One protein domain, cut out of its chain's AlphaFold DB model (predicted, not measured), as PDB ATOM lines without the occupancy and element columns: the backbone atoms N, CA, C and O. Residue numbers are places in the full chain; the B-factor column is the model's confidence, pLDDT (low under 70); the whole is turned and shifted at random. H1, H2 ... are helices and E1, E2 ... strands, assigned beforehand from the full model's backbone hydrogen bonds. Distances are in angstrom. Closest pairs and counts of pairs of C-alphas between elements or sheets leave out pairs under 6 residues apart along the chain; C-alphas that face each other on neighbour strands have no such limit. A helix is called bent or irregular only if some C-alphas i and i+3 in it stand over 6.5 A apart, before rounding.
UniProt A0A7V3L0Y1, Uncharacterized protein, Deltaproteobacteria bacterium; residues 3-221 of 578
ATOM      1  N   LYS A   3      43.667  33.990  75.828       82.81
ATOM      2  CA  LYS A   3      44.351  35.181  76.355       82.81
ATOM      3  C   LYS A   3      43.555  36.422  75.958       82.81
ATOM      4  O   LYS A   3      43.166  36.534  74.801       82.81
ATOM      5  N   SER A   4      43.306  37.345  76.881       84.31
ATOM      6  CA  SER A   4      42.793  38.667  76.507       84.31
ATOM      7  C   SER A   4      43.941  39.491  75.931       84.31
ATOM      8  O   SER A   4      44.964  39.631  76.598       84.31
ATOM      9  N   VAL A   5      43.787  40.003  74.713       84.56
ATOM     10  CA  VAL A   5      44.769  40.902  74.091       84.56
ATOM     11  C   VAL A   5      44.081  42.135  73.523       84.56
ATOM     12  O   VAL A   5      42.925  42.080  73.084       84.56
ATOM     13  N   ASN A   6      44.793  43.256  73.488       86.12
ATOM     14  CA  ASN A   6      44.348  44.420  72.736       86.12
ATOM     15  C   ASN A   6      44.594  44.177  71.240       86.12
ATOM     16  O   ASN A   6      45.733  44.028  70.798       86.12
ATOM     17  N   PHE A   7      43.519  44.150  70.450       91.06
ATOM     18  CA  PHE A   7      43.604  43.827  69.026       91.06
ATOM     19  C   PHE A   7      44.534  44.773  68.253       91.06
ATOM     20  O   PHE A   7      45.238  44.349  67.343       91.06
ATOM     21  N   ILE A   8      44.603  46.050  68.621       89.19
ATOM     22  CA  ILE A   8      45.451  46.998  67.901       89.19
ATOM     23  C   ILE A   8      46.906  46.840  68.302       89.19
ATOM     24  O   ILE A   8      47.765  46.643  67.445       89.19
ATOM     25  N   THR A   9      47.188  46.953  69.596       81.62
ATOM     26  CA  THR A   9      48.565  47.058  70.075       81.62
ATOM     27  C   THR A   9      49.295  45.722  70.029       81.62
ATOM     28  O   THR A   9      50.482  45.704  69.720       81.62
ATOM     29  N   GLU A  10      48.600  44.605  70.254       83.38
ATOM     30  CA  GLU A  10      49.220  43.275  70.299       83.38
ATOM     31  C   GLU A  10      49.064  42.472  68.999       83.38
ATOM     32  O   GLU A  10      49.828  41.534  68.783       83.38
ATOM     33  N   VAL A  11      48.121  42.825  68.113       91.19
ATOM     34  CA  VAL A  11      47.916  42.111  66.835       91.19
ATOM     35  C   VAL A  11      48.229  43.000  65.635       91.19
ATOM     36  O   VAL A  11      49.148  42.691  64.875       91.19
ATOM     37  N   MET A  12      47.511  44.112  65.464       93.31
ATOM     38  CA  MET A  12      47.600  44.923  64.243       93.31
ATOM     39  C   MET A  12      48.927  45.665  64.096       93.31
ATOM     40  O   MET A  12      49.530  45.611  63.029       93.31
ATOM     41  N   ILE A  13      49.411  46.348  65.135       88.88
ATOM     42  CA  ILE A  13      50.657  47.123  65.050       88.88
ATOM     43  C   ILE A  13      51.853  46.220  64.713       88.88
ATOM     44  O   ILE A  13      52.572  46.537  63.759       88.88
ATOM     45  N   PRO A  14      52.086  45.084  65.402       88.31
ATOM     46  CA  PRO A  14      53.218  44.235  65.052       88.31
ATOM     47  C   PRO A  14      53.079  43.606  63.650       88.31
ATOM     48  O   PRO A  14      54.087  43.426  62.973       88.31
ATOM     49  N   PHE A  15      51.852  43.367  63.162       92.88
ATOM     50  CA  PHE A  15      51.617  42.943  61.776       92.88
ATOM     51  C   PHE A  15      51.984  44.035  60.759       92.88
ATOM     52  O   PHE A  15      52.787  43.810  59.857       92.88
ATOM     53  N   ILE A  16      51.423  45.237  60.923       91.62
ATOM     54  CA  ILE A  16      51.553  46.351  59.968       91.62
ATOM     55  C   ILE A  16      52.995  46.847  59.876       91.62
ATOM     56  O   ILE A  16      53.453  47.265  58.818       91.62
ATOM     57  N   THR A  17      53.730  46.779  60.981       87.44
ATOM     58  CA  THR A  17      55.128  47.223  61.036       87.44
ATOM     59  C   THR A  17      56.102  46.229  60.407       87.44
ATOM     60  O   THR A  17      57.275  46.558  60.217       87.44
ATOM     61  N   ASN A  18      55.638  45.039  60.009       91.06
ATOM     62  CA  ASN A  18      56.440  44.066  59.282       91.06
ATOM     63  C   ASN A  18      56.519  44.421  57.783       91.06
ATOM     64  O   ASN A  18      55.915  43.772  56.926       91.06
ATOM     65  N   LYS A  19      57.290  45.474  57.474       93.06
ATOM     66  CA  LYS A  19      57.462  46.028  56.117       93.06
ATOM     67  C   LYS A  19      57.786  44.954  55.077       93.06
ATOM     68  O   LYS A  19      57.124  44.868  54.047       93.06
ATOM     69  N   LEU A  20      58.774  44.109  55.375       92.69
ATOM     70  CA  LEU A  20      59.260  43.080  54.454       92.69
ATOM     71  C   LEU A  20      58.205  42.014  54.153       92.69
ATOM     72  O   LEU A  20      58.111  41.566  53.011       92.69
ATOM     73  N   LEU A  21      57.406  41.624  55.152       93.75
ATOM     74  CA  LEU A  21      56.290  40.706  54.947       93.75
ATOM     75  C   LEU A  21      55.266  41.317  53.988       93.75
ATOM     76  O   LEU A  21      54.942  40.702  52.976       93.75
ATOM     77  N   ILE A  22      54.800  42.535  54.277       94.44
ATOM     78  CA  ILE A  22      53.762  43.204  53.482       94.44
ATOM     79  C   ILE A  22      54.223  43.410  52.038       94.44
ATOM     80  O   ILE A  22      53.504  43.045  51.112       94.44
ATOM     81  N   GLU A  23      55.429  43.938  51.827       95.31
ATOM     82  CA  GLU A  23      55.987  44.111  50.480       95.31
ATOM     83  C   GLU A  23      56.151  42.762  49.770       95.31
ATOM     84  O   GLU A  23      55.812  42.627  48.592       95.31
ATOM     85  N   GLY A  24      56.591  41.732  50.499       95.19
ATOM     86  CA  GLY A  24      56.730  40.368  49.998       95.19
ATOM     87  C   GLY A  24      55.424  39.757  49.484       95.19
ATOM     88  O   GLY A  24      55.452  39.062  48.469       95.19
ATOM     89  N   LEU A  25      54.282  40.053  50.119       94.56
ATOM     90  CA  LEU A  25      52.965  39.555  49.697       94.56
ATOM     91  C   LEU A  25      52.526  40.089  48.327       94.56
ATOM     92  O   LEU A  25      51.787  39.403  47.625       94.56
ATOM     93  N   PHE A  26      52.982  41.284  47.943       94.50
ATOM     94  CA  PHE A  26      52.646  41.917  46.663       94.50
ATOM     95  C   PHE A  26      53.738  41.753  45.606       94.50
ATOM     96  O   PHE A  26      53.463  41.930  44.420       94.50
ATOM     97  N   LYS A  27      54.965  41.404  46.006       92.50
ATOM     98  CA  LYS A  27      56.152  41.422  45.141       92.50
ATOM     99  C   LYS A  27      56.022  40.582  43.866       92.50
ATOM    100  O   LYS A  27      56.606  40.965  42.854       92.50
ATOM    101  N   SER A  28      55.283  39.468  43.893       89.50
ATOM    102  CA  SER A  28      55.072  38.629  42.697       89.50
ATOM    103  C   SER A  28      54.204  39.307  41.637       89.50
ATOM    104  O   SER A  28      54.424  39.084  40.451       89.50
ATOM    105  N   GLU A  29      53.261  40.156  42.049       93.56
ATOM    106  CA  GLU A  29      52.277  40.790  41.158       93.56
ATOM    107  C   GLU A  29      52.619  42.263  40.852       93.56
ATOM    108  O   GLU A  29      52.301  42.810  39.786       93.56
ATOM    109  N   ILE A  30      53.281  42.929  41.804       92.12
ATOM    110  CA  ILE A  30      53.683  44.335  41.771       92.12
ATOM    111  C   ILE A  30      55.090  44.452  42.379       92.12
ATOM    112  O   ILE A  30      55.255  44.675  43.578       92.12
ATOM    113  N   SER A  31      56.124  44.352  41.541       92.19
ATOM    114  CA  SER A  31      57.530  44.291  41.982       92.19
ATOM    115  C   SER A  31      57.990  45.469  42.849       92.19
ATOM    116  O   SER A  31      58.865  45.301  43.693       92.19
ATOM    117  N   ASN A  32      57.402  46.652  42.638       92.81
ATOM    118  CA  ASN A  32      57.758  47.901  43.321       92.81
ATOM    119  C   ASN A  32      56.669  48.346  44.312       92.81
ATOM    120  O   ASN A  32      56.494  49.542  44.545       92.81
ATOM    121  N   PHE A  33      55.864  47.413  44.822       94.00
ATOM    122  CA  PHE A  33      54.901  47.726  45.871       94.00
ATOM    123  C   PHE A  33      55.634  48.078  47.166       94.00
ATOM    124  O   PHE A  33      56.536  47.353  47.576       94.00
ATOM    125  N   LYS A  34      55.227  49.171  47.809       94.94
ATOM    126  CA  LYS A  34      55.746  49.579  49.116       94.94
ATOM    127  C   LYS A  34      54.653  49.483  50.172       94.94
ATOM    128  O   LYS A  34      53.503  49.829  49.885       94.94
ATOM    129  N   ALA A  35      55.009  49.037  51.376       94.06
ATOM    130  CA  ALA A  35      54.047  48.824  52.462       94.06
ATOM    131  C   ALA A  35      53.348  50.115  52.932       94.06
ATOM    132  O   ALA A  35      52.213  50.060  53.400       94.06
ATOM    133  N   ASP A  36      53.980  51.277  52.752       94.12
ATOM    134  CA  ASP A  36      53.412  52.602  53.041       94.12
ATOM    135  C   ASP A  36      52.211  52.979  52.143       94.12
ATOM    136  O   ASP A  36      51.509  53.950  52.428       94.12
ATOM    137  N   ASN A  37      51.912  52.193  51.102       95.19
ATOM    138  CA  ASN A  37      50.717  52.362  50.266       95.19
ATOM    139  C   ASN A  37      49.457  51.698  50.836       95.19
ATOM    140  O   ASN A  37      48.400  51.776  50.204       95.19
ATOM    141  N   ILE A  38      49.548  51.030  51.990       97.12
ATOM    142  CA  ILE A  38      48.404  50.386  52.645       97.12
ATOM    143  C   ILE A  38      48.022  51.151  53.907       97.12
ATOM    144  O   ILE A  38      48.869  51.408  54.761       97.12
ATOM    145  N   ILE A  39      46.732  51.457  54.046       97.44
ATOM    146  CA  ILE A  39      46.120  51.949  55.285       97.44
ATOM    147  C   ILE A  39      45.177  50.875  55.819       97.44
ATOM    148  O   ILE A  39      44.321  50.377  55.091       97.44
ATOM    149  N   PHE A  40      45.282  50.555  57.102       97.12
ATOM    150  CA  PHE A  40      44.325  49.723  57.821       97.12
ATOM    151  C   PHE A  40      43.404  50.614  58.652       97.12
ATOM    152  O   PHE A  40      43.874  51.336  59.530       97.12
ATOM    153  N   LYS A  41      42.097  50.555  58.397       96.56
ATOM    154  CA  LYS A  41      41.067  51.299  59.125       96.56
ATOM    155  C   LYS A  41      40.299  50.355  60.037       96.56
ATOM    156  O   LYS A  41      39.701  49.396  59.561       96.56
ATOM    157  N   ILE A  42      40.294  50.617  61.340       95.50
ATOM    158  CA  ILE A  42      39.620  49.778  62.338       95.50
ATOM    159  C   ILE A  42      38.442  50.561  62.910       95.50
ATOM    160  O   ILE A  42      38.634  51.627  63.497       95.50
ATOM    161  N   ASN A  43      37.224  50.052  62.699       92.69
ATOM    162  CA  ASN A  43      35.956  50.707  63.055       92.69
ATOM    163  C   ASN A  43      35.802  52.151  62.536       92.69
ATOM    164  O   ASN A  43      35.008  52.909  63.078       92.69
ATOM    165  N   ASN A  44      36.548  52.544  61.496       87.81
ATOM    166  CA  ASN A  44      36.696  53.933  61.019       87.81
ATOM    167  C   ASN A  44      37.262  54.930  62.052       87.81
ATOM    168  O   ASN A  44      37.436  56.105  61.738       87.81
ATOM    169  N   ASP A  45      37.583  54.475  63.263       87.00
ATOM    170  CA  ASP A  45      38.072  55.323  64.350       87.00
ATOM    171  C   ASP A  45      39.602  55.428  64.343       87.00
ATOM    172  O   ASP A  45      40.166  56.483  64.669       87.00
ATOM    173  N   VAL A  46      40.275  54.333  63.972       90.88
ATOM    174  CA  VAL A  46      41.734  54.170  64.005       90.88
ATOM    175  C   VAL A  46      42.258  53.864  62.606       90.88
ATOM    176  O   VAL A  46      41.806  52.915  61.973       90.88
ATOM    177  N   GLU A  47      43.252  54.632  62.164       93.38
ATOM    178  CA  GLU A  47      43.985  54.415  60.914       93.38
ATOM    179  C   GLU A  47      45.444  54.055  61.210       93.38
ATOM    180  O   GLU A  47      46.143  54.787  61.907       93.38
ATOM    181  N   LEU A  48      45.904  52.920  60.695       92.88
ATOM    182  CA  LEU A  48      47.257  52.408  60.890       92.88
ATOM    183  C   LEU A  48      47.944  52.226  59.533       92.88
ATOM    184  O   LEU A  48      47.317  51.775  58.575       92.88
ATOM    185  N   GLY A  49      49.241  52.510  59.450       92.69
ATOM    186  CA  GLY A  49      49.991  52.463  58.193       92.69
ATOM    187  C   GLY A  49      49.832  53.730  57.349       92.69
ATOM    188  O   GLY A  49      49.533  54.815  57.848       92.69
ATOM    189  N   GLY A  50      50.072  53.598  56.047       90.81
ATOM    190  CA  GLY A  50      49.921  54.691  55.092       90.81
ATOM    191  C   GLY A  50      51.071  55.696  55.049       90.81
ATOM    192  O   GLY A  50      50.941  56.702  54.360       90.81
ATOM    193  N   ASN A  51      52.165  55.508  55.781       91.12
ATOM    194  CA  ASN A  51      53.353  56.360  55.684       91.12
ATOM    195  C   ASN A  51      54.604  55.592  56.137       91.12
ATOM    196  O   ASN A  51      54.500  54.522  56.739       91.12
ATOM    197  N   GLU A  52      55.781  56.144  55.838       89.19
ATOM    198  CA  GLU A  52      57.065  55.554  56.239       89.19
ATOM    199  C   GLU A  52      57.324  55.658  57.757       89.19
ATOM    200  O   GLU A  52      58.044  54.830  58.316       89.19
ATOM    201  N   ASP A  53      56.684  56.607  58.449       88.25
ATOM    202  CA  ASP A  53      56.866  56.839  59.889       88.25
ATOM    203  C   ASP A  53      56.426  55.642  60.747       88.25
ATOM    204  O   ASP A  53      56.982  55.409  61.817       88.25
ATOM    205  N   TRP A  54      55.483  54.818  60.274       85.12
ATOM    206  CA  TRP A  54      55.105  53.569  60.954       85.12
ATOM    207  C   TRP A  54      56.255  52.557  61.055       85.12
ATOM    208  O   TRP A  54      56.272  51.717  61.967       85.12
ATOM    209  N   PHE A  55      57.225  52.627  60.143       83.44
ATOM    210  CA  PHE A  55      58.387  51.740  60.128       83.44
ATOM    211  C   PHE A  55      59.563  52.302  60.932       83.44
ATOM    212  O   PHE A  55      60.447  51.535  61.316       83.44
ATOM    213  N   ASP A  56      59.540  53.594  61.273       83.56
ATOM    214  CA  ASP A  56      60.448  54.181  62.254       83.56
ATOM    215  C   ASP A  56      59.934  53.932  63.679       83.56
ATOM    216  O   ASP A  56      58.804  54.262  64.037       83.56
ATOM    217  N   GLN A  57      60.761  53.330  64.536       72.81
ATOM    218  CA  GLN A  57      60.325  52.971  65.886       72.81
ATOM    219  C   GLN A  57      59.992  54.198  66.751       72.81
ATOM    220  O   GLN A  57      59.059  54.128  67.553       72.81
ATOM    221  N   GLY A  58      60.751  55.290  66.620       74.12
ATOM    222  CA  GLY A  58      60.557  56.494  67.425       74.12
ATOM    223  C   GLY A  58      59.278  57.229  67.039       74.12
ATOM    224  O   GLY A  58      58.491  57.590  67.913       74.12
ATOM    225  N   GLN A  59      59.037  57.393  65.738       79.06
ATOM    226  CA  GLN A  59      57.807  58.007  65.238       79.06
ATOM    227  C   GLN A  59      56.587  57.130  65.501       79.06
ATOM    228  O   GLN A  59      55.554  57.636  65.936       79.06
ATOM    229  N   ARG A  60      56.707  55.807  65.341       79.50
ATOM    230  CA  ARG A  60      55.614  54.879  65.640       79.50
ATOM    231  C   ARG A  60      55.089  55.032  67.063       79.50
ATOM    232  O   ARG A  60      53.877  55.042  67.249       79.50
ATOM    233  N   ILE A  61      55.969  55.128  68.061       73.62
ATOM    234  CA  ILE A  61      55.543  55.294  69.460       73.62
ATOM    235  C   ILE A  61      54.696  56.564  69.608       73.62
ATOM    236  O   ILE A  61      53.607  56.496  70.174       73.62
ATOM    237  N   ARG A  62      55.129  57.679  69.009       76.38
ATOM    238  CA  ARG A  62      54.392  58.953  69.030       76.38
ATOM    239  C   ARG A  62      53.025  58.848  68.355       76.38
ATOM    240  O   ARG A  62      52.029  59.256  68.939       76.38
ATOM    241  N   ILE A  63      52.955  58.226  67.176       79.56
ATOM    242  CA  ILE A  63      51.682  58.016  66.467       79.56
ATOM    243  C   ILE A  63      50.713  57.192  67.329       79.56
ATOM    244  O   ILE A  63      49.534  57.520  67.446       79.56
ATOM    245  N   VAL A  64      51.205  56.128  67.969       78.69
ATOM    246  CA  VAL A  64      50.386  55.280  68.850       78.69
ATOM    247  C   VAL A  64      49.883  56.057  70.066       78.69
ATOM    248  O   VAL A  64      48.737  55.869  70.475       78.69
ATOM    249  N   GLU A  65      50.702  56.939  70.633       75.31
ATOM    250  CA  GLU A  65      50.313  57.812  71.741       75.31
ATOM    251  C   GLU A  65      49.225  58.808  71.342       75.31
ATOM    252  O   GLU A  65      48.212  58.903  72.038       75.31
ATOM    253  N   ASP A  66      49.371  59.469  70.195       78.25
ATOM    254  CA  ASP A  66      48.368  60.404  69.667       78.25
ATOM    255  C   ASP A  66      47.022  59.707  69.412       78.25
ATOM    256  O   ASP A  66      45.944  60.298  69.528       78.25
ATOM    257  N   MET A  67      47.069  58.409  69.111       81.94
ATOM    258  CA  MET A  67      45.897  57.580  68.856       81.94
ATOM    259  C   MET A  67      45.379  56.833  70.089       81.94
ATOM    260  O   MET A  67      44.336  56.181  69.989       81.94
ATOM    261  N   ILE A  68      46.033  56.923  71.253       78.06
ATOM    262  CA  ILE A  68      45.781  56.014  72.383       78.06
ATOM    263  C   ILE A  68      44.318  56.026  72.846       78.06
ATOM    264  O   ILE A  68      43.739  54.979  73.129       78.06
ATOM    265  N   PHE A  69      43.671  57.197  72.841       73.62
ATOM    266  CA  PHE A  69      42.261  57.332  73.215       73.62
ATOM    267  C   PHE A  69      41.317  56.613  72.249       73.62
ATOM    268  O   PHE A  69      40.288  56.091  72.675       73.62
ATOM    269  N   LYS A  70      41.651  56.576  70.956       76.62
ATOM    270  CA  LYS A  70      40.888  55.844  69.935       76.62
ATOM    271  C   LYS A  70      41.185  54.348  70.011       76.62
ATOM    272  O   LYS A  70      40.265  53.541  69.974       76.62
ATOM    273  N   ILE A  71      42.456  53.996  70.205       75.56
ATOM    274  CA  ILE A  71      42.921  52.615  70.369       75.56
ATOM    275  C   ILE A  71      42.219  51.936  71.547       75.56
ATOM    276  O   ILE A  71      41.778  50.798  71.422       75.56
ATOM    277  N   VAL A  72      42.070  52.631  72.677       65.69
ATOM    278  CA  VAL A  72      41.405  52.058  73.855       65.69
ATOM    279  C   VAL A  72      39.912  51.829  73.653       65.69
ATOM    280  O   VAL A  72      39.361  50.906  74.245       65.69
ATOM    281  N   LYS A  73      39.245  52.627  72.815       70.25
ATOM    282  CA  LYS A  73      37.824  52.400  72.513       70.25
ATOM    283  C   LYS A  73      37.591  51.113  71.726       70.25
ATOM    284  O   LYS A  73      36.464  50.627  71.691       70.25
ATOM    285  N   ILE A  74      38.626  50.565  71.095       75.00
ATOM    286  CA  ILE A  74      38.513  49.319  70.347       75.00
ATOM    287  C   ILE A  74      38.639  48.135  71.298       75.00
ATOM    288  O   ILE A  74      39.488  48.081  72.189       75.00
ATOM    289  N   ALA A  75      37.749  47.175  71.079       72.50
ATOM    290  CA  ALA A  75      37.586  46.017  71.926       72.50
ATOM    291  C   ALA A  75      38.880  45.210  72.095       72.50
ATOM    292  O   ALA A  75      39.584  44.888  71.134       72.50
ATOM    293  N   SER A  76      39.139  44.799  73.338       84.94
ATOM    294  CA  SER A  76      40.005  43.648  73.588       84.94
ATOM    295  C   SER A  76      39.341  42.395  73.016       84.94
ATOM    296  O   SER A  76      38.112  42.283  72.991       84.94
ATOM    297  N   ILE A  77      40.148  41.439  72.577       91.00
ATOM    298  CA  ILE A  77      39.679  40.173  72.018       91.00
ATOM    299  C   ILE A  77      40.258  39.002  72.808       91.00
ATOM    300  O   ILE A  77      41.337  39.085  73.390       91.00
ATOM    301  N   GLY A  78      39.519  37.901  72.832       89.75
ATOM    302  CA  GLY A  78      39.997  36.627  73.331       89.75
ATOM    303  C   GLY A  78      40.765  35.894  72.238       89.75
ATOM    304  O   GLY A  78      40.233  35.644  71.159       89.75
ATOM    305  N   VAL A  79      42.008  35.518  72.521       89.88
ATOM    306  CA  VAL A  79      42.909  34.864  71.573       89.88
ATOM    307  C   VAL A  79      43.298  33.480  72.083       89.88
ATOM    308  O   VAL A  79      44.042  33.352  73.064       89.88
ATOM    309  N   PRO A  80      42.785  32.416  71.443       86.19
ATOM    310  CA  PRO A  80      43.121  31.058  71.814       86.19
ATOM    311  C   PRO A  80      44.616  30.744  71.721       86.19
ATOM    312  O   PRO A  80      45.267  31.034  70.723       86.19
ATOM    313  N   GLY A  81      45.173  30.129  72.765       78.88
ATOM    314  CA  GLY A  81      46.586  29.727  72.803       78.88
ATOM    315  C   GLY A  81      47.582  30.886  72.664       78.88
ATOM    316  O   GLY A  81      48.665  30.679  72.117       78.88
ATOM    317  N   GLY A  82      47.194  32.091  73.104       83.12
ATOM    318  CA  GLY A  82      48.072  33.259  73.182       83.12
ATOM    319  C   GLY A  82      48.701  33.595  71.833       83.12
ATOM    320  O   GLY A  82      48.009  33.939  70.876       83.12
ATOM    321  N   PHE A  83      50.021  33.449  71.747       81.50
ATOM    322  CA  PHE A  83      50.807  33.731  70.543       81.50
ATOM    323  C   PHE A  83      50.311  33.013  69.274       81.50
ATOM    324  O   PHE A  83      50.264  33.617  68.203       81.50
ATOM    325  N   LEU A  84      49.871  31.752  69.378       84.88
ATOM    326  CA  LEU A  84      49.358  31.010  68.218       84.88
ATOM    327  C   LEU A  84      48.088  31.641  67.638       84.88
ATOM    328  O   LEU A  84      47.895  31.637  66.425       84.88
ATOM    329  N   GLY A  85      47.229  32.213  68.482       90.44
ATOM    330  CA  GLY A  85      46.051  32.920  67.992       90.44
ATOM    331  C   GLY A  85      46.390  34.286  67.395       90.44
ATOM    332  O   GLY A  85      45.748  34.689  66.433       90.44
ATOM    333  N   ILE A  86      47.445  34.963  67.863       91.56
ATOM    334  CA  ILE A  86      47.959  36.166  67.181       91.56
ATOM    335  C   ILE A  86      48.420  35.797  65.765       91.56
ATOM    336  O   ILE A  86      48.039  36.452  64.798       91.56
ATOM    337  N   HIS A  87      49.151  34.691  65.614       92.19
ATOM    338  CA  HIS A  87      49.532  34.175  64.298       92.19
ATOM    339  C   HIS A  87      48.334  33.774  63.430       92.19
ATOM    340  O   HIS A  87      48.379  33.967  62.218       92.19
ATOM    341  N   ALA A  88      47.246  33.270  64.018       95.62
ATOM    342  CA  ALA A  88      46.021  33.004  63.269       95.62
ATOM    343  C   ALA A  88      45.470  34.288  62.618       95.62
ATOM    344  O   ALA A  88      45.091  34.261  61.449       95.62
ATOM    345  N   PHE A  89      45.514  35.437  63.301       97.25
ATOM    346  CA  PHE A  89      45.190  36.716  62.656       97.25
ATOM    347  C   PHE A  89      46.142  37.059  61.509       97.25
ATOM    348  O   PHE A  89      45.685  37.544  60.477       97.25
ATOM    349  N   TYR A  90      47.440  36.784  61.647       96.94
ATOM    350  CA  TYR A  90      48.405  37.077  60.581       96.94
ATOM    351  C   TYR A  90      48.110  36.236  59.347       96.94
ATOM    352  O   TYR A  90      48.025  36.785  58.257       96.94
ATOM    353  N   ILE A  91      47.813  34.946  59.523       97.56
ATOM    354  CA  ILE A  91      47.372  34.065  58.433       97.56
ATOM    355  C   ILE A  91      46.133  34.639  57.732       97.56
ATOM    356  O   ILE A  91      46.064  34.610  56.500       97.56
ATOM    357  N   ILE A  92      45.173  35.188  58.490       98.19
ATOM    358  CA  ILE A  92      43.978  35.831  57.926       98.19
ATOM    359  C   ILE A  92      44.367  37.044  57.077       98.19
ATOM    360  O   ILE A  92      43.957  37.132  55.918       98.19
ATOM    361  N   PHE A  93      45.164  37.966  57.619       98.00
ATOM    362  CA  PHE A  93      45.547  39.190  56.914       98.00
ATOM    363  C   PHE A  93      46.451  38.921  55.711       98.00
ATOM    364  O   PHE A  93      46.227  39.489  54.644       98.00
ATOM    365  N   GLU A  94      47.432  38.029  55.839       97.62
ATOM    366  CA  GLU A  94      48.329  37.641  54.750       97.62
ATOM    367  C   GLU A  94      47.555  37.047  53.579       97.62
ATOM    368  O   GLU A  94      47.744  37.461  52.434       97.62
ATOM    369  N   ASN A  95      46.654  36.098  53.852       97.62
ATOM    370  CA  ASN A  95      45.850  35.485  52.801       97.62
ATOM    371  C   ASN A  95      44.824  36.456  52.218       97.62
ATOM    372  O   ASN A  95      44.581  36.422  51.012       97.62
ATOM    373  N   PHE A  96      44.265  37.358  53.028       97.44
ATOM    374  CA  PHE A  96      43.402  38.426  52.532       97.44
ATOM    375  C   PHE A  96      44.156  39.332  51.544       97.44
ATOM    376  O   PHE A  96      43.733  39.466  50.396       97.44
ATOM    377  N   LEU A  97      45.317  39.870  51.937       97.06
ATOM    378  CA  LEU A  97      46.160  40.717  51.081       97.06
ATOM    379  C   LEU A  97      46.644  39.978  49.828       97.06
ATOM    380  O   LEU A  97      46.608  40.529  48.727       97.06
ATOM    381  N   ARG A  98      47.033  38.706  49.960       95.50
ATOM    382  CA  ARG A  98      47.433  37.865  48.826       95.50
ATOM    383  C   ARG A  98      46.284  37.682  47.837       95.50
ATOM    384  O   ARG A  98      46.493  37.841  46.636       95.50
ATOM    385  N   ASN A  99      45.075  37.398  48.320       94.12
ATOM    386  CA  ASN A  99      43.893  37.261  47.466       94.12
ATOM    387  C   ASN A  99      43.557  38.576  46.751       94.12
ATOM    388  O   ASN A  99      43.271  38.542  45.554       94.12
ATOM    389  N   LEU A 100      43.662  39.721  47.440       94.50
ATOM    390  CA  LEU A 100      43.525  41.043  46.815       94.50
ATOM    391  C   LEU A 100      44.553  41.224  45.688       94.50
ATOM    392  O   LEU A 100      44.177  41.511  44.554       94.50
ATOM    393  N   SER A 101      45.839  40.994  45.981       93.56
ATOM    394  CA  SER A 101      46.934  41.201  45.023       93.56
ATOM    395  C   SER A 101      46.790  40.354  43.754       93.56
ATOM    396  O   SER A 101      47.051  40.842  42.660       93.56
ATOM    397  N   LYS A 102      46.316  39.108  43.887       91.75
ATOM    398  CA  LYS A 102      46.177  38.160  42.774       91.75
ATOM    399  C   LYS A 102      44.929  38.385  41.936       91.75
ATOM    400  O   LYS A 102      44.944  38.140  40.733       91.75
ATOM    401  N   HIS A 103      43.822  38.763  42.566       91.06
ATOM    402  CA  HIS A 103      42.516  38.763  41.904       91.06
ATOM    403  C   HIS A 103      41.990  40.157  41.573       91.06
ATOM    404  O   HIS A 103      41.068  40.266  40.770       91.06
ATOM    405  N   GLN A 104      42.575  41.213  42.142       92.06
ATOM    406  CA  GLN A 104      42.186  42.606  41.895       92.06
ATOM    407  C   GLN A 104      43.389  43.481  41.507       92.06
ATOM    408  O   GLN A 104      43.422  44.680  41.778       92.06
ATOM    409  N   LEU A 105      44.389  42.877  40.858       92.88
ATOM    410  CA  LEU A 105      45.662  43.511  40.507       92.88
ATOM    411  C   LEU A 105      45.500  44.825  39.730       92.88
ATOM    412  O   LEU A 105      46.123  45.826  40.076       92.88
ATOM    413  N   GLU A 106      44.668  44.826  38.689       93.88
ATOM    414  CA  GLU A 106      44.481  46.002  37.831       93.88
ATOM    415  C   GLU A 106      43.804  47.157  38.575       93.88
ATOM    416  O   GLU A 106      44.214  48.307  38.437       93.88
ATOM    417  N   ASP A 107      42.833  46.858  39.437       94.38
ATOM    418  CA  ASP A 107      42.152  47.878  40.234       94.38
ATOM    419  C   ASP A 107      43.100  48.461  41.308       94.38
ATOM    420  O   ASP A 107      43.092  49.666  41.559       94.38
ATOM    421  N   ILE A 108      44.003  47.647  41.873       94.38
ATOM    422  CA  ILE A 108      45.065  48.113  42.785       94.38
ATOM    423  C   ILE A 108      46.087  48.992  42.049       94.38
ATOM    424  O   ILE A 108      46.513  50.023  42.573       94.38
ATOM    425  N   ARG A 109      46.483  48.618  40.824       94.19
ATOM    426  CA  ARG A 109      47.368  49.441  39.980       94.19
ATOM    427  C   ARG A 109      46.722  50.782  39.656       94.19
ATOM    428  O   ARG A 109      47.404  51.801  39.740       94.19
ATOM    429  N   GLN A 110      45.426  50.785  39.343       94.19
ATOM    430  CA  GLN A 110      44.679  52.008  39.078       94.19
ATOM    431  C   GLN A 110      44.621  52.916  40.308       94.19
ATOM    432  O   GLN A 110      44.939  54.092  40.183       94.19
ATOM    433  N   LEU A 111      44.305  52.378  41.495       93.62
ATOM    434  CA  LEU A 111      44.330  53.159  42.739       93.62
ATOM    435  C   LEU A 111      45.675  53.864  42.926       93.62
ATOM    436  O   LEU A 111      45.708  55.060  43.195       93.62
ATOM    437  N   ARG A 112      46.782  53.152  42.700       91.25
ATOM    438  CA  ARG A 112      48.123  53.732  42.820       91.25
ATOM    439  C   ARG A 112      48.404  54.802  41.761       91.25
ATOM    440  O   ARG A 112      49.043  55.799  42.072       91.25
ATOM    441  N   ASN A 113      47.959  54.599  40.521       92.81
ATOM    442  CA  ASN A 113      48.113  55.595  39.455       92.81
ATOM    443  C   ASN A 113      47.321  56.877  39.752       92.81
ATOM    444  O   ASN A 113      47.750  57.959  39.362       92.81
ATOM    445  N   ASP A 114      46.211  56.750  40.481       94.25
ATOM    446  CA  ASP A 114      45.388  57.864  40.955       94.25
ATOM    447  C   ASP A 114      45.928  58.504  42.253       94.25
ATOM    448  O   ASP A 114      45.223  59.305  42.868       94.25
ATOM    449  N   ASP A 115      47.134  58.130  42.702       92.81
ATOM    450  CA  ASP A 115      47.736  58.539  43.983       92.81
ATOM    451  C   ASP A 115      46.845  58.224  45.206       92.81
ATOM    452  O   ASP A 115      46.821  58.926  46.218       92.81
ATOM    453  N   LYS A 116      46.068  57.137  45.114       96.00
ATOM    454  CA  LYS A 116      45.227  56.619  46.198       96.00
ATOM    455  C   LYS A 116      45.879  55.413  46.854       96.00
ATOM    456  O   LYS A 116      46.487  54.558  46.209       96.00
ATOM    457  N   LYS A 117      45.676  55.310  48.164       96.44
ATOM    458  CA  LYS A 117      46.149  54.184  48.971       96.44
ATOM    459  C   LYS A 117      45.159  53.026  48.942       96.44
ATOM    460  O   LYS A 117      43.944  53.212  48.804       96.44
ATOM    461  N   LEU A 118      45.699  51.821  49.094       97.44
ATOM    462  CA  LEU A 118      44.906  50.628  49.350       97.44
ATOM    463  C   LEU A 118      44.405  50.697  50.794       97.44
ATOM    464  O   LEU A 118      45.204  50.701  51.728       97.44
ATOM    465  N   GLU A 119      43.092  50.747  50.978       98.06
ATOM    466  CA  GLU A 119      42.484  50.773  52.306       98.06
ATOM    467  C   GLU A 119      41.937  49.394  52.657       98.06
ATOM    468  O   GLU A 119      41.174  48.806  51.887       98.06
ATOM    469  N   ILE A 120      42.311  48.894  53.831       98.31
ATOM    470  CA  ILE A 120      41.838  47.645  54.422       98.31
ATOM    471  C   ILE A 120      40.980  48.000  55.632       98.31
ATOM    472  O   ILE A 120      41.485  48.472  56.646       98.31
ATOM    473  N   ASN A 121      39.678  47.783  55.529       98.19
ATOM    474  CA  ASN A 121      38.708  48.092  56.567       98.19
ATOM    475  C   ASN A 121      38.446  46.849  57.419       98.19
ATOM    476  O   ASN A 121      38.150  45.781  56.885       98.19
ATOM    477  N   ILE A 122      38.542  47.003  58.738       97.75
ATOM    478  CA  ILE A 122      38.273  45.974  59.741       97.75
ATOM    479  C   ILE A 122      37.193  46.514  60.679       97.75
ATOM    480  O   ILE A 122      37.434  47.416  61.480       97.75
ATOM    481  N   GLU A 123      35.989  45.964  60.582       96.56
ATOM    482  CA  GLU A 123      34.874  46.289  61.471       96.56
ATOM    483  C   GLU A 123      34.760  45.216  62.560       96.56
ATOM    484  O   GLU A 123      34.579  44.040  62.262       96.56
ATOM    485  N   LEU A 124      34.839  45.630  63.821       94.12
ATOM    486  CA  LEU A 124      34.594  44.842  65.024       94.12
ATOM    487  C   LEU A 124      33.272  45.291  65.646       94.12
ATOM    488  O   LEU A 124      33.183  46.382  66.212       94.12
ATOM    489  N   LYS A 125      32.251  44.438  65.555       93.25
ATOM    490  CA  LYS A 125      30.912  44.698  66.089       93.25
ATOM    491  C   LYS A 125      30.653  43.861  67.321       93.25
ATOM    492  O   LYS A 125      30.883  42.647  67.331       93.25
ATOM    493  N   GLU A 126      30.152  44.518  68.360       87.25
ATOM    494  CA  GLU A 126      29.738  43.815  69.560       87.25
ATOM    495  C   GLU A 126      28.442  43.055  69.313       87.25
ATOM    496  O   GLU A 126      27.434  43.636  68.916       87.25
ATOM    497  N   ASN A 127      28.452  41.760  69.622       83.06
ATOM    498  CA  ASN A 127      27.226  41.003  69.793       83.06
ATOM    499  C   ASN A 127      26.987  40.790  71.295       83.06
ATOM    500  O   ASN A 127      27.717  40.053  71.958       83.06
ATOM    501  N   ASN A 128      25.982  41.466  71.856       76.12
ATOM    502  CA  ASN A 128      25.678  41.409  73.294       76.12
ATOM    503  C   ASN A 128      25.041  40.084  73.734       76.12
ATOM    504  O   ASN A 128      24.804  39.876  74.921       76.12
ATOM    505  N   GLU A 129      24.729  39.190  72.798       76.31
ATOM    506  CA  GLU A 129      24.006  37.950  73.083       76.31
ATOM    507  C   GLU A 129      24.914  36.721  73.109       76.31
ATOM    508  O   GLU A 129      24.476  35.641  73.505       76.31
ATOM    509  N   ASN A 130      26.183  36.852  72.711       83.75
ATOM    510  CA  ASN A 130      27.103  35.721  72.656       83.75
ATOM    511  C   ASN A 130      28.545  36.080  73.049       83.75
ATOM    512  O   ASN A 130      28.873  37.211  73.405       83.75
ATOM    513  N   ILE A 131      29.398  35.055  73.028       86.56
ATOM    514  CA  ILE A 131      30.801  35.105  73.462       86.56
ATOM    515  C   ILE A 131      31.756  35.641  72.398       86.56
ATOM    516  O   ILE A 131      32.967  35.529  72.562       86.56
ATOM    517  N   PHE A 132      31.229  36.191  71.306       91.62
ATOM    518  CA  PHE A 132      32.011  36.561  70.142       91.62
ATOM    519  C   PHE A 132      31.862  38.041  69.788       91.62
ATOM    520  O   PHE A 132      30.801  38.649  69.935       91.62
ATOM    521  N   TRP A 133      32.947  38.598  69.271       92.44
ATOM    522  CA  TRP A 133      32.921  39.747  68.381       92.44
ATOM    523  C   TRP A 133      32.602  39.272  66.968       92.44
ATOM    524  O   TRP A 133      33.072  38.213  66.542       92.44
ATOM    525  N   GLU A 134      31.835  40.065  66.230       95.06
ATOM    526  CA  GLU A 134      31.675  39.884  64.790       95.06
ATOM    527  C   GLU A 134      32.704  40.761  64.080       95.06
ATOM    528  O   GLU A 134      32.686  41.983  64.220       95.06
ATOM    529  N   MET A 135      33.624  40.127  63.357       96.69
ATOM    530  CA  MET A 135      34.660  40.794  62.581       96.69
ATOM    531  C   MET A 135      34.303  40.746  61.096       96.69
ATOM    532  O   MET A 135      33.972  39.683  60.570       96.69
ATOM    533  N   GLU A 136      34.388  41.884  60.416       97.88
ATOM    534  CA  GLU A 136      34.255  41.999  58.965       97.88
ATOM    535  C   GLU A 136      35.496  42.679  58.379       97.88
ATOM    536  O   GLU A 136      35.851  43.776  58.801       97.88
ATOM    537  N   ILE A 137      36.143  42.039  57.403       98.25
ATOM    538  CA  ILE A 137      37.318  42.571  56.699       98.25
ATOM    539  C   ILE A 137      36.976  42.783  55.225       98.25
ATOM    540  O   ILE A 137      36.472  41.866  54.573       98.25
ATOM    541  N   TYR A 138      37.260  43.965  54.685       98.06
ATOM    542  CA  TYR A 138      37.099  44.290  53.262       98.06
ATOM    543  C   TYR A 138      38.103  45.356  52.821       98.06
ATOM    544  O   TYR A 138      38.742  45.994  53.652       98.06
ATOM    545  N   SER A 139      38.259  45.560  51.514       97.88
ATOM    546  CA  SER A 139      39.108  46.624  50.968       97.88
ATOM    547  C   SER A 139      38.291  47.675  50.222       97.88
ATOM    548  O   SER A 139      37.135  47.436  49.874       97.88
ATOM    549  N   ASN A 140      38.895  48.829  49.938       97.44
ATOM    550  CA  ASN A 140      38.326  49.834  49.032       97.44
ATOM    551  C   ASN A 140      38.459  49.463  47.539       97.44
ATOM    552  O   ASN A 140      38.235  50.316  46.680       97.44
ATOM    553  N   VAL A 141      38.821  48.218  47.212       96.50
ATOM    554  CA  VAL A 141      39.001  47.757  45.831       96.50
ATOM    555  C   VAL A 141      37.698  47.123  45.332       96.50
ATOM    556  O   VAL A 141      37.296  46.079  45.860       96.50
ATOM    557  N   PRO A 142      37.024  47.706  44.320       94.19
ATOM    558  CA  PRO A 142      35.792  47.144  43.780       94.19
ATOM    559  C   PRO A 142      36.009  45.721  43.282       94.19
ATOM    560  O   PRO A 142      37.008  45.412  42.631       94.19
ATOM    561  N   CYS A 143      35.065  44.839  43.571       91.00
ATOM    562  CA  CYS A 143      35.118  43.471  43.095       91.00
ATOM    563  C   CYS A 143      34.185  43.325  41.879       91.00
ATOM    564  O   CYS A 143      32.986  43.600  41.918       91.00
ATOM    565  N   LYS A 144      34.759  42.932  40.739       89.62
ATOM    566  CA  LYS A 144      33.998  42.654  39.514       89.62
ATOM    567  C   LYS A 144      33.416  41.245  39.622       89.62
ATOM    568  O   LYS A 144      34.099  40.331  40.074       89.62
ATOM    569  N   ASN A 145      32.155  41.068  39.224       89.44
ATOM    570  CA  ASN A 145      31.443  39.783  39.291       89.44
ATOM    571  C   ASN A 145      31.417  39.160  40.702       89.44
ATOM    572  O   ASN A 145      31.541  37.943  40.853       89.44
ATOM    573  N   CYS A 146      31.240  39.973  41.753       85.69
ATOM    574  CA  CYS A 146      31.321  39.481  43.132       85.69
ATOM    575  C   CYS A 146      30.396  38.309  43.440       85.69
ATOM    576  O   CYS A 146      30.797  37.420  44.182       85.69
ATOM    577  N   GLY A 147      29.196  38.263  42.855       90.50
ATOM    578  CA  GLY A 147      28.287  37.133  43.053       90.50
ATOM    579  C   GLY A 147      28.911  35.800  42.626       90.50
ATOM    580  O   GLY A 147      28.830  34.814  43.358       90.50
ATOM    581  N   GLU A 148      29.600  35.772  41.483       92.75
ATOM    582  CA  GLU A 148      30.288  34.576  40.990       92.75
ATOM    583  C   GLU A 148      31.524  34.246  41.825       92.75
ATOM    584  O   GLU A 148      31.758  33.081  42.150       92.75
ATOM    585  N   VAL A 149      32.294  35.265  42.221       90.81
ATOM    586  CA  VAL A 149      33.482  35.098  43.071       90.81
ATOM    587  C   VAL A 149      33.097  34.520  44.434       90.81
ATOM    588  O   VAL A 149      33.663  33.507  44.844       90.81
ATOM    589  N   VAL A 150      32.097  35.103  45.102       92.50
ATOM    590  CA  VAL A 150      31.560  34.621  46.383       92.50
ATOM    591  C   VAL A 150      31.052  33.193  46.235       92.50
ATOM    592  O   VAL A 150      31.415  32.338  47.044       92.50
ATOM    593  N   LYS A 151      30.278  32.898  45.184       93.44
ATOM    594  CA  LYS A 151      29.763  31.548  44.925       93.44
ATOM    595  C   LYS A 151      30.895  30.538  44.752       93.44
ATOM    596  O   LYS A 151      30.869  29.494  45.396       93.44
ATOM    597  N   ARG A 152      31.910  30.855  43.944       93.06
ATOM    598  CA  ARG A 152      33.057  29.973  43.688       93.06
ATOM    599  C   ARG A 152      33.865  29.701  44.954       93.06
ATOM    600  O   ARG A 152      34.208  28.551  45.217       93.06
ATOM    601  N   ILE A 153      34.178  30.736  45.736       91.69
ATOM    602  CA  ILE A 153      34.959  30.558  46.967       91.69
ATOM    603  C   ILE A 153      34.134  29.788  48.005       91.69
ATOM    604  O   ILE A 153      34.649  28.855  48.613       91.69
ATOM    605  N   THR A 154      32.847  30.111  48.156       91.69
ATOM    606  CA  THR A 154      31.943  29.390  49.067       91.69
ATOM    607  C   THR A 154      31.865  27.911  48.700       91.69
ATOM    608  O   THR A 154      32.061  27.067  49.565       91.69
ATOM    609  N   GLN A 155      31.698  27.582  47.415       91.31
ATOM    610  CA  GLN A 155      31.737  26.196  46.936       91.31
ATOM    611  C   GLN A 155      33.074  25.510  47.250       91.31
ATOM    612  O   GLN A 155      33.091  24.347  47.636       91.31
ATOM    613  N   GLY A 156      34.199  26.221  47.115       90.44
ATOM    614  CA  GLY A 156      35.520  25.703  47.475       90.44
ATOM    615  C   GLY A 156      35.682  25.416  48.972       90.44
ATOM    616  O   GLY A 156      36.324  24.433  49.335       90.44
ATOM    617  N   LEU A 157      35.083  26.241  49.836       90.81
ATOM    618  CA  LEU A 157      35.058  26.024  51.287       90.81
ATOM    619  C   LEU A 157      34.112  24.883  51.687       90.81
ATOM    620  O   LEU A 157      34.423  24.122  52.597       90.81
ATOM    621  N   GLU A 158      32.978  24.739  51.001       90.06
ATOM    622  CA  GLU A 158      31.992  23.678  51.253       90.06
ATOM    623  C   GLU A 158      32.502  22.275  50.911       90.06
ATOM    624  O   GLU A 158      31.987  21.305  51.458       90.06
ATOM    625  N   LYS A 159      33.526  22.158  50.054       90.31
ATOM    626  CA  LYS A 159      34.212  20.884  49.785       90.31
ATOM    627  C   LYS A 159      34.985  20.339  50.994       90.31
ATOM    628  O   LYS A 159      35.391  19.186  50.957       90.31
ATOM    629  N   GLY A 160      35.223  21.148  52.028       89.44
ATOM    630  CA  GLY A 160      36.029  20.762  53.185       89.44
ATOM    631  C   GLY A 160      37.539  20.888  52.952       89.44
ATOM    632  O   GLY A 160      38.019  21.441  51.953       89.44
ATOM    633  N   ILE A 161      38.311  20.406  53.926       90.81
ATOM    634  CA  ILE A 161      39.784  20.467  53.912       90.81
ATOM    635  C   ILE A 161      40.368  19.124  53.475       90.81
ATOM    636  O   ILE A 161      41.351  19.096  52.733       90.81
ATOM    637  N   ILE A 162      39.750  18.032  53.925       90.88
ATOM    638  CA  ILE A 162      40.177  16.663  53.653       90.88
ATOM    639  C   ILE A 162      39.093  16.005  52.806       90.88
ATOM    640  O   ILE A 162      37.910  16.121  53.110       90.88
ATOM    641  N   ASP A 163      39.505  15.328  51.746       89.81
ATOM    642  CA  ASP A 163      38.627  14.487  50.948       89.81
ATOM    643  C   ASP A 163      38.277  13.223  51.746       89.81
ATOM    644  O   ASP A 163      39.160  12.439  52.092       89.81
ATOM    645  N   GLU A 164      36.995  13.028  52.066       88.25
ATOM    646  CA  GLU A 164      36.545  11.941  52.950       88.25
ATOM    647  C   GLU A 164      36.842  10.540  52.386       88.25
ATOM    648  O   GLU A 164      37.039   9.600  53.154       88.25
ATOM    649  N   GLY A 165      36.894  10.389  51.058       92.56
ATOM    650  CA  GLY A 165      37.140   9.099  50.408       92.56
ATOM    651  C   GLY A 165      38.613   8.686  50.410       92.56
ATOM    652  O   GLY A 165      38.929   7.516  50.615       92.56
ATOM    653  N   SER A 166      39.517   9.636  50.174       92.56
ATOM    654  CA  SER A 166      40.960   9.382  50.061       92.56
ATOM    655  C   SER A 166      41.758   9.722  51.323       92.56
ATOM    656  O   SER A 166      42.910   9.305  51.441       92.56
ATOM    657  N   GLY A 167      41.190  10.507  52.243       89.56
ATOM    658  CA  GLY A 167      41.897  11.074  53.392       89.56
ATOM    659  C   GLY A 167      42.950  12.123  53.011       89.56
ATOM    660  O   GLY A 167      43.728  12.551  53.866       89.56
ATOM    661  N   GLN A 168      43.011  12.531  51.739       93.19
ATOM    662  CA  GLN A 168      43.991  13.492  51.248       93.19
ATOM    663  C   GLN A 168      43.501  14.932  51.380       93.19
ATOM    664  O   GLN A 168      42.312  15.232  51.421       93.19
ATOM    665  N   LEU A 169      44.462  15.846  51.412       91.62
ATOM    666  CA  LEU A 169      44.230  17.280  51.383       91.62
ATOM    667  C   LEU A 169      43.628  17.724  50.040       91.62
ATOM    668  O   LEU A 169      44.194  17.448  48.985       91.62
ATOM    669  N   ILE A 170      42.527  18.479  50.072       91.62
ATOM    670  CA  ILE A 170      41.902  19.018  48.855       91.62
ATOM    671  C   ILE A 170      42.697  20.253  48.385       91.62
ATOM    672  O   ILE A 170      42.669  21.273  49.082       91.62
ATOM    673  N   PRO A 171      43.350  20.220  47.204       90.94
ATOM    674  CA  PRO A 171      44.370  21.198  46.792       90.94
ATOM    675  C   PRO A 171      43.831  22.591  46.423       90.94
ATOM    676  O   PRO A 171      44.594  23.521  46.166       90.94
ATOM    677  N   GLU A 172      42.518  22.754  46.350       90.06
ATOM    678  CA  GLU A 172      41.875  23.958  45.831       90.06
ATOM    679  C   GLU A 172      41.583  24.972  46.942       90.06
ATOM    680  O   GLU A 172      41.256  24.601  48.069       90.06
ATOM    681  N   ALA A 173      41.628  26.264  46.595       89.31
ATOM    682  CA  ALA A 173      41.271  27.378  47.482       89.31
ATOM    683  C   ALA A 173      42.044  27.409  48.818       89.31
ATOM    684  O   ALA A 173      41.527  27.904  49.819       89.31
ATOM    685  N   TRP A 174      43.291  26.919  48.830       92.12
ATOM    686  CA  TRP A 174      44.107  26.809  50.043       92.12
ATOM    687  C   TRP A 174      44.219  28.106  50.836       92.12
ATOM    688  O   TRP A 174      43.978  28.081  52.035       92.12
ATOM    689  N   GLY A 175      44.460  29.244  50.179       93.50
ATOM    690  CA  GLY A 175      44.547  30.524  50.891       93.50
ATOM    691  C   GLY A 175      43.263  30.875  51.655       93.50
ATOM    692  O   GLY A 175      43.315  31.362  52.777       93.50
ATOM    693  N   THR A 176      42.082  30.564  51.110       95.00
ATOM    694  CA  THR A 176      40.814  30.766  51.831       95.00
ATOM    695  C   THR A 176      40.574  29.686  52.891       95.00
ATOM    696  O   THR A 176      40.005  29.979  53.940       95.00
ATOM    697  N   LYS A 177      41.018  28.445  52.662       94.69
ATOM    698  CA  LYS A 177      40.949  27.378  53.673       94.69
ATOM    699  C   LYS A 177      41.851  27.667  54.873       94.69
ATOM    700  O   LYS A 177      41.451  27.398  55.996       94.69
ATOM    701  N   GLU A 178      43.011  28.279  54.661       95.94
ATOM    702  CA  GLU A 178      43.884  28.770  55.731       95.94
ATOM    703  C   GLU A 178      43.193  29.857  56.564       95.94
ATOM    704  O   GLU A 178      43.206  29.772  57.791       95.94
ATOM    705  N   ILE A 179      42.503  30.814  55.920       97.25
ATOM    706  CA  ILE A 179      41.648  31.789  56.626       97.25
ATOM    707  C   ILE A 179      40.579  31.051  57.443       97.25
ATOM    708  O   ILE A 179      40.394  31.357  58.616       97.25
ATOM    709  N   LEU A 180      39.891  30.065  56.858       95.50
ATOM    710  CA  LEU A 180      38.868  29.279  57.551       95.50
ATOM    711  C   LEU A 180      39.430  28.567  58.798       95.50
ATOM    712  O   LEU A 180      38.824  28.662  59.864       95.50
ATOM    713  N   ILE A 181      40.582  27.896  58.683       94.62
ATOM    714  CA  ILE A 181      41.262  27.219  59.802       94.62
ATOM    715  C   ILE A 181      41.617  28.228  60.899       94.62
ATOM    716  O   ILE A 181      41.342  27.991  62.073       94.62
ATOM    717  N   ALA A 182      42.211  29.361  60.521       96.19
ATOM    718  CA  ALA A 182      42.617  30.401  61.457       96.19
ATOM    719  C   ALA A 182      41.417  31.024  62.186       96.19
ATOM    720  O   ALA A 182      41.454  31.216  63.401       96.19
ATOM    721  N   VAL A 183      40.324  31.283  61.466       95.75
ATOM    722  CA  VAL A 183      39.071  31.770  62.047       95.75
ATOM    723  C   VAL A 183      38.483  30.750  63.018       95.75
ATOM    724  O   VAL A 183      38.085  31.129  64.120       95.75
ATOM    725  N   ASP A 184      38.433  29.469  62.645       93.50
ATOM    726  CA  ASP A 184      37.919  28.422  63.532       93.50
ATOM    727  C   ASP A 184      38.766  28.278  64.801       93.50
ATOM    728  O   ASP A 184      38.251  28.178  65.916       93.50
ATOM    729  N   TYR A 185      40.083  28.392  64.651       92.06
ATOM    730  CA  TYR A 185      40.994  28.434  65.779       92.06
ATOM    731  C   TYR A 185      40.696  29.623  66.708       92.06
ATOM    732  O   TYR A 185      40.594  29.435  67.919       92.06
ATOM    733  N   LEU A 186      40.478  30.829  66.166       92.94
ATOM    734  CA  LEU A 186      40.192  32.050  66.937       92.94
ATOM    735  C   LEU A 186      38.847  32.038  67.674       92.94
ATOM    736  O   LEU A 186      38.709  32.693  68.710       92.94
ATOM    737  N   ARG A 187      37.862  31.280  67.187       91.25
ATOM    738  CA  ARG A 187      36.603  31.027  67.914       91.25
ATOM    739  C   ARG A 187      36.713  29.903  68.950       91.25
ATOM    740  O   ARG A 187      35.730  29.622  69.633       91.25
ATOM    741  N   GLY A 188      37.876  29.256  69.062       85.81
ATOM    742  CA  GLY A 188      38.090  28.095  69.927       85.81
ATOM    743  C   GLY A 188      37.384  26.830  69.431       85.81
ATOM    744  O   GLY A 188      36.992  25.997  70.247       85.81
ATOM    745  N   GLY A 189      37.174  26.712  68.117       85.00
ATOM    746  CA  GLY A 189      36.518  25.574  67.484       85.00
ATOM    747  C   GLY A 189      37.399  24.312  67.429       85.00
ATOM    748  O   GLY A 189      38.632  24.398  67.369       85.00
ATOM    749  N   PRO A 190      36.794  23.114  67.504       80.44
ATOM    750  CA  PRO A 190      37.462  21.859  67.176       80.44
ATOM    751  C   PRO A 190      37.660  21.746  65.650       80.44
ATOM    752  O   PRO A 190      36.753  22.057  64.881       80.44
ATOM    753  N   LEU A 191      38.831  21.260  65.210       78.06
ATOM    754  CA  LEU A 191      39.205  21.250  63.778       78.06
ATOM    755  C   LEU A 191      38.283  20.343  62.953       78.06
ATOM    756  O   LEU A 191      38.115  20.530  61.755       78.06
ATOM    757  N   GLU A 192      37.665  19.368  63.602       79.38
ATOM    758  CA  GLU A 192      36.696  18.432  63.059       79.38
ATOM    759  C   GLU A 192      35.466  19.164  62.498       79.38
ATOM    760  O   GLU A 192      34.886  18.741  61.499       79.38
ATOM    761  N   MET A 193      35.097  20.316  63.074       80.50
ATOM    762  CA  MET A 193      33.989  21.132  62.567       80.50
ATOM    763  C   MET A 193      34.302  21.788  61.220       80.50
ATOM    764  O   MET A 193      33.367  22.138  60.496       80.50
ATOM    765  N   LEU A 194      35.581  21.908  60.848       83.19
ATOM    766  CA  LEU A 194      35.989  22.487  59.569       83.19
ATOM    767  C   LEU A 194      35.538  21.653  58.371       83.19
ATOM    768  O   LEU A 194      35.239  22.221  57.321       83.19
ATOM    769  N   GLN A 195      35.428  20.328  58.529       80.94
ATOM    770  CA  GLN A 195      34.887  19.463  57.472       80.94
ATOM    771  C   GLN A 195      33.396  19.720  57.233       80.94
ATOM    772  O   GLN A 195      32.881  19.496  56.143       80.94
ATOM    773  N   HIS A 196      32.692  20.270  58.225       75.50
ATOM    774  CA  HIS A 196      31.256  20.527  58.175       75.50
ATOM    775  C   HIS A 196      30.927  22.023  58.053       75.50
ATOM    776  O   HIS A 196      29.897  22.486  58.553       75.50
ATOM    777  N   GLN A 197      31.774  22.788  57.352       75.62
ATOM    778  CA  GLN A 197      31.636  24.241  57.195       75.62
ATOM    779  C   GLN A 197      30.241  24.689  56.731       75.62
ATOM    780  O   GLN A 197      29.729  25.716  57.190       75.62
ATOM    781  N   LYS A 198      29.598  23.896  55.867       69.94
ATOM    782  CA  LYS A 198      28.246  24.142  55.343       69.94
ATOM    783  C   LYS A 198      27.202  24.360  56.447       69.94
ATOM    784  O   LYS A 198      26.267  25.138  56.268       69.94
ATOM    785  N   ASN A 199      27.394  23.725  57.602       67.81
ATOM    786  CA  ASN A 199      26.446  23.757  58.714       67.81
ATOM    787  C   ASN A 199      26.724  24.903  59.697       67.81
ATOM    788  O   ASN A 199      25.796  25.440  60.297       67.81
ATOM    789  N   PHE A 200      27.990  25.297  59.858       69.94
ATOM    790  CA  PHE A 200      28.406  26.210  60.928       69.94
ATOM    791  C   PHE A 200      28.699  27.637  60.468       69.94
ATOM    792  O   PHE A 200      28.767  28.528  61.319       69.94
ATOM    793  N   LYS A 201      28.856  27.864  59.153       86.31
ATOM    794  CA  LYS A 201      29.174  29.171  58.550       86.31
ATOM    795  C   LYS A 201      30.286  29.904  59.317       86.31
ATOM    796  O   LYS A 201      30.104  31.052  59.727       86.31
ATOM    797  N   ILE A 202      31.410  29.221  59.555       91.19
ATOM    798  CA  ILE A 202      32.526  29.731  60.373       91.19
ATOM    799  C   ILE A 202      33.148  30.984  59.739       91.19
ATOM    800  O   ILE A 202      33.469  31.939  60.441       91.19
ATOM    801  N   LEU A 203      33.245  30.983  58.410       95.31
ATOM    802  CA  LEU A 203      33.723  32.074  57.574       95.31
ATOM    803  C   LEU A 203      32.649  32.335  56.524       95.31
ATOM    804  O   LEU A 203      32.271  31.423  55.786       95.31
ATOM    805  N   GLN A 204      32.151  33.562  56.482       95.50
ATOM    806  CA  GLN A 204      31.127  34.001  55.548       95.50
ATOM    807  C   GLN A 204      31.733  35.013  54.587       95.50
ATOM    808  O   GLN A 204      32.455  35.916  54.998       95.50
ATOM    809  N   LEU A 205      31.430  34.854  53.306       94.62
ATOM    810  CA  LEU A 205      31.778  35.824  52.281       94.62
ATOM    811  C   LEU A 205      30.529  36.610  51.926       94.62
ATOM    812  O   LEU A 205      29.461  36.021  51.752       94.62
ATOM    813  N   ASP A 206      30.668  37.923  51.830       94.25
ATOM    814  CA  ASP A 206      29.569  38.825  51.514       94.25
ATOM    815  C   ASP A 206      30.036  39.937  50.564       94.25
ATOM    816  O   ASP A 206      31.224  40.060  50.251       94.25
ATOM    817  N   ILE A 207      29.088  40.724  50.062       94.44
ATOM    818  CA  ILE A 207      29.338  41.868  49.191       94.44
ATOM    819  C   ILE A 207      28.901  43.132  49.926       94.44
ATOM    820  O   ILE A 207      27.740  43.544  49.900       94.44
ATOM    821  N   LYS A 208      29.857  43.785  50.583       95.12
ATOM    822  CA  LYS A 208      29.625  45.031  51.305       95.12
ATOM    823  C   LYS A 208      29.256  46.141  50.322       95.12
ATOM    824  O   LYS A 208      29.968  46.398  49.347       95.12
ATOM    825  N   ASN A 209      28.134  46.809  50.593       94.19
ATOM    826  CA  ASN A 209      27.585  47.897  49.775       94.19
ATOM    827  C   ASN A 209      27.400  47.524  48.292       94.19
ATOM    828  O   ASN A 209      27.475  48.397  47.435       94.19
ATOM    829  N   ASN A 210      27.194  46.237  47.982       92.56
ATOM    830  CA  ASN A 210      27.132  45.696  46.617       92.56
ATOM    831  C   ASN A 210      28.392  45.933  45.755       92.56
ATOM    832  O   ASN A 210      28.327  45.762  44.540       92.56
ATOM    833  N   ILE A 211      29.526  46.316  46.356       94.31
ATOM    834  CA  ILE A 211      30.744  46.700  45.622       94.31
ATOM    835  C   ILE A 211      31.975  45.921  46.098       94.31
ATOM    836  O   ILE A 211      32.784  45.486  45.276       94.31
ATOM    837  N   TYR A 212      32.143  45.742  47.409       96.00
ATOM    838  CA  TYR A 212      33.388  45.228  47.983       96.00
ATOM    839  C   TYR A 212      33.213  43.798  48.489       96.00
ATOM    840  O   TYR A 212      32.267  43.508  49.218       96.00
ATOM    841  N   LEU A 213      34.142  42.906  48.141       95.94
ATOM    842  CA  LEU A 213      34.189  41.568  48.731       95.94
ATOM    843  C   LEU A 213      34.559  41.686  50.215       95.94
ATOM    844  O   LEU A 213      35.593  42.273  50.540       95.94
ATOM    845  N   SER A 214      33.746  41.111  51.101       97.06
ATOM    846  CA  SER A 214      34.007  41.104  52.539       97.06
ATOM    847  C   SER A 214      34.046  39.699  53.135       97.06
ATOM    848  O   SER A 214      33.374  38.775  52.674       97.06
ATOM    849  N   TYR A 215      34.879  39.545  54.163       97.94
ATOM    850  CA  TYR A 215      35.065  38.325  54.941       97.94
ATOM    851  C   TYR A 215      34.507  38.585  56.334       97.94
ATOM    852  O   TYR A 215      35.046  39.409  57.070       97.94
ATOM    853  N   LYS A 216      33.431  37.890  56.691       97.56
ATOM    854  CA  LYS A 216      32.750  37.991  57.982       97.56
ATOM    855  C   LYS A 216      32.992  36.739  58.805       97.56
ATOM    856  O   LYS A 216      32.788  35.623  58.326       97.56
ATOM    857  N   PHE A 217      33.392  36.913  60.054       96.62
ATOM    858  CA  PHE A 217      33.620  35.804  60.968       96.62
ATOM    859  C   PHE A 217      33.504  36.220  62.433       96.62
ATOM    860  O   PHE A 217      33.317  37.389  62.761       96.62
ATOM    861  N   LYS A 218      33.574  35.232  63.327       95.06
ATOM    862  CA  LYS A 218      33.467  35.423  64.773       95.06
ATOM    863  C   LYS A 218      34.815  35.192  65.441       95.06
ATOM    864  O   LYS A 218      35.468  34.194  65.153       95.06
ATOM    865  N   VAL A 219      35.191  36.076  66.359       94.06
ATOM    866  CA  VAL A 219      36.372  35.920  67.225       94.06
ATOM    867  C   VAL A 219      35.943  36.014  68.679       94.06
ATOM    868  O   VAL A 219      34.959  36.685  68.981       94.06
ATOM    869  N   LEU A 220      36.617  35.317  69.591       91.69
ATOM    870  CA  LEU A 220      36.202  35.310  70.994       91.69
ATOM    871  C   LEU A 220      36.294  36.705  71.622       91.69
ATOM    872  O   LEU A 220      37.203  37.485  71.339       91.69
ATOM    873  N   LYS A 221      35.354  37.005  72.517       90.38
ATOM    874  CA  LYS A 221      35.483  38.102  73.475       90.38
ATOM    875  C   LYS A 221      36.531  37.747  74.543       90.38
ATOM    876  O   LYS A 221      36.826  36.565  74.745       90.38
TER     877      LYS A 221
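What this domain is: This is residues 3 to 221 of the 578 residues of an uncharacterized protein of Deltaproteobacteria bacterium (UniProt A0A7V3L0Y1). A strongly twisted sheet of six strands makes one layer and helices over one of its faces make a second: long H6 over E6, H9 next to it and running opposite ways, H1 over E3 and E2, and H8 over E7. A small sheet of E1 and E4 lies at the end where H1 and H6 begin, while H4 and the loop of residues 159 to 173 lie at the two ends of the longest axis. The 219 printed residues, with ten named helices and eight named strands in the order E1 H1 H2 E2 E3 H3 H4 H5 E4 H6 H7 E5 E6 H8 H9 H10 E7 E8, are of mixed class. The large sheet, E3 E2 E5 E6 E8 E7, is mixed; the whole is compact, with a radius of gyration of the C-alphas of 17.4 A and spans of 55 by 39 by 31 A.

How they stand to each other: In the large sheet, E2, residues 38 to 42, and E5, residues 118 to 126, are parallel, with N 41 and O 120 2.8 A apart. E3, residues 46 to 49, forms a hairpin with E2 (N 48 and O 40, 2.8 A). E6, residues 132 to 139, forms one with E5 (N 123 and O 136, 2.8 A). E8, residues 212 to 220, is antiparallel to E6 (N 135 and O 217, 2.8 A) and forms a hairpin with E7, residues 203 to 208 (N 204 and O 216, 2.8 A). H6, residues 83 to 103, runs along the strands at a height over the sheet of 10.0 A. On the same face are H1, residues 7 to 16, at 9.8 A, H8, residues 146 to 158, at 8.8 A, and H9, residues 174 to 186, at 9.6 A. H6 and H9 touch at a shallow tilt of 29 degrees, closest at the C-alphas of Ala 88 and Ala 182, 4.7 A. H6 touches H2, residues 19 to 26, with its residues 94 to 101 alone (C-alphas of Leu 25 and Arg 98 closest, 5.8 A). H10, residues 191 to 200, touches H9 about perpendicular, at 79 degrees (C-alphas of Ile 181 and Leu 194 closest, 7.1 A). H5, residues 68 to 73, is on the sheet, closest to E3 at the C-alphas of Lys 70 and Val 46, 6.2 A. H4, residues 57 to 66, and H7, residues 105 to 113, only graze it, each with 5 pairs of C-alphas within 10 A. H3, residues 52 to 55, touches H4 only at the corner (C-alphas of Trp 54 and Arg 60 closest, 4.9 A). E1, residues 3 to 6, and E4, residues 76 to 80, are antiparallel, with N 5 and O 77 2.9 A apart. In H6, H7, H8 and H9 every O i to N i+4 pair is within hydrogen-bond range; H1 has 4 of 6, H2 3 of 4, H4 5 of 6, H5 1 of 2 and H10 0 of 6, with 5 of 7 O i to N i+3 pairs, while H3 is too short for an i+4 pair.

Where its parts are: E1 begins at C-alpha 3, (44.351, 35.181, 76.355). H6 runs 30.2 A from C-alpha 83, (50.807, 33.731, 70.543); E5 is 26.2 A long, E8 25.2 A and E6 22.8 A. E8 ends at C-alpha 220, (36.202, 35.310, 70.994). H10 is irregular, with C-alphas 195 and 198 8.4 A apart, and H1 only just, with C-alphas 10 and 13 6.7 A apart.

The domain as a whole: The two C-alphas farthest apart are those of Arg 62 and Gly 165, 55.9 A. The printed part has no cut; the links H2 to E2 and H8 to H9 are long. The mean pLDDT of the printed part is 89.9, and residues 72 and 198 to 200 are under 70.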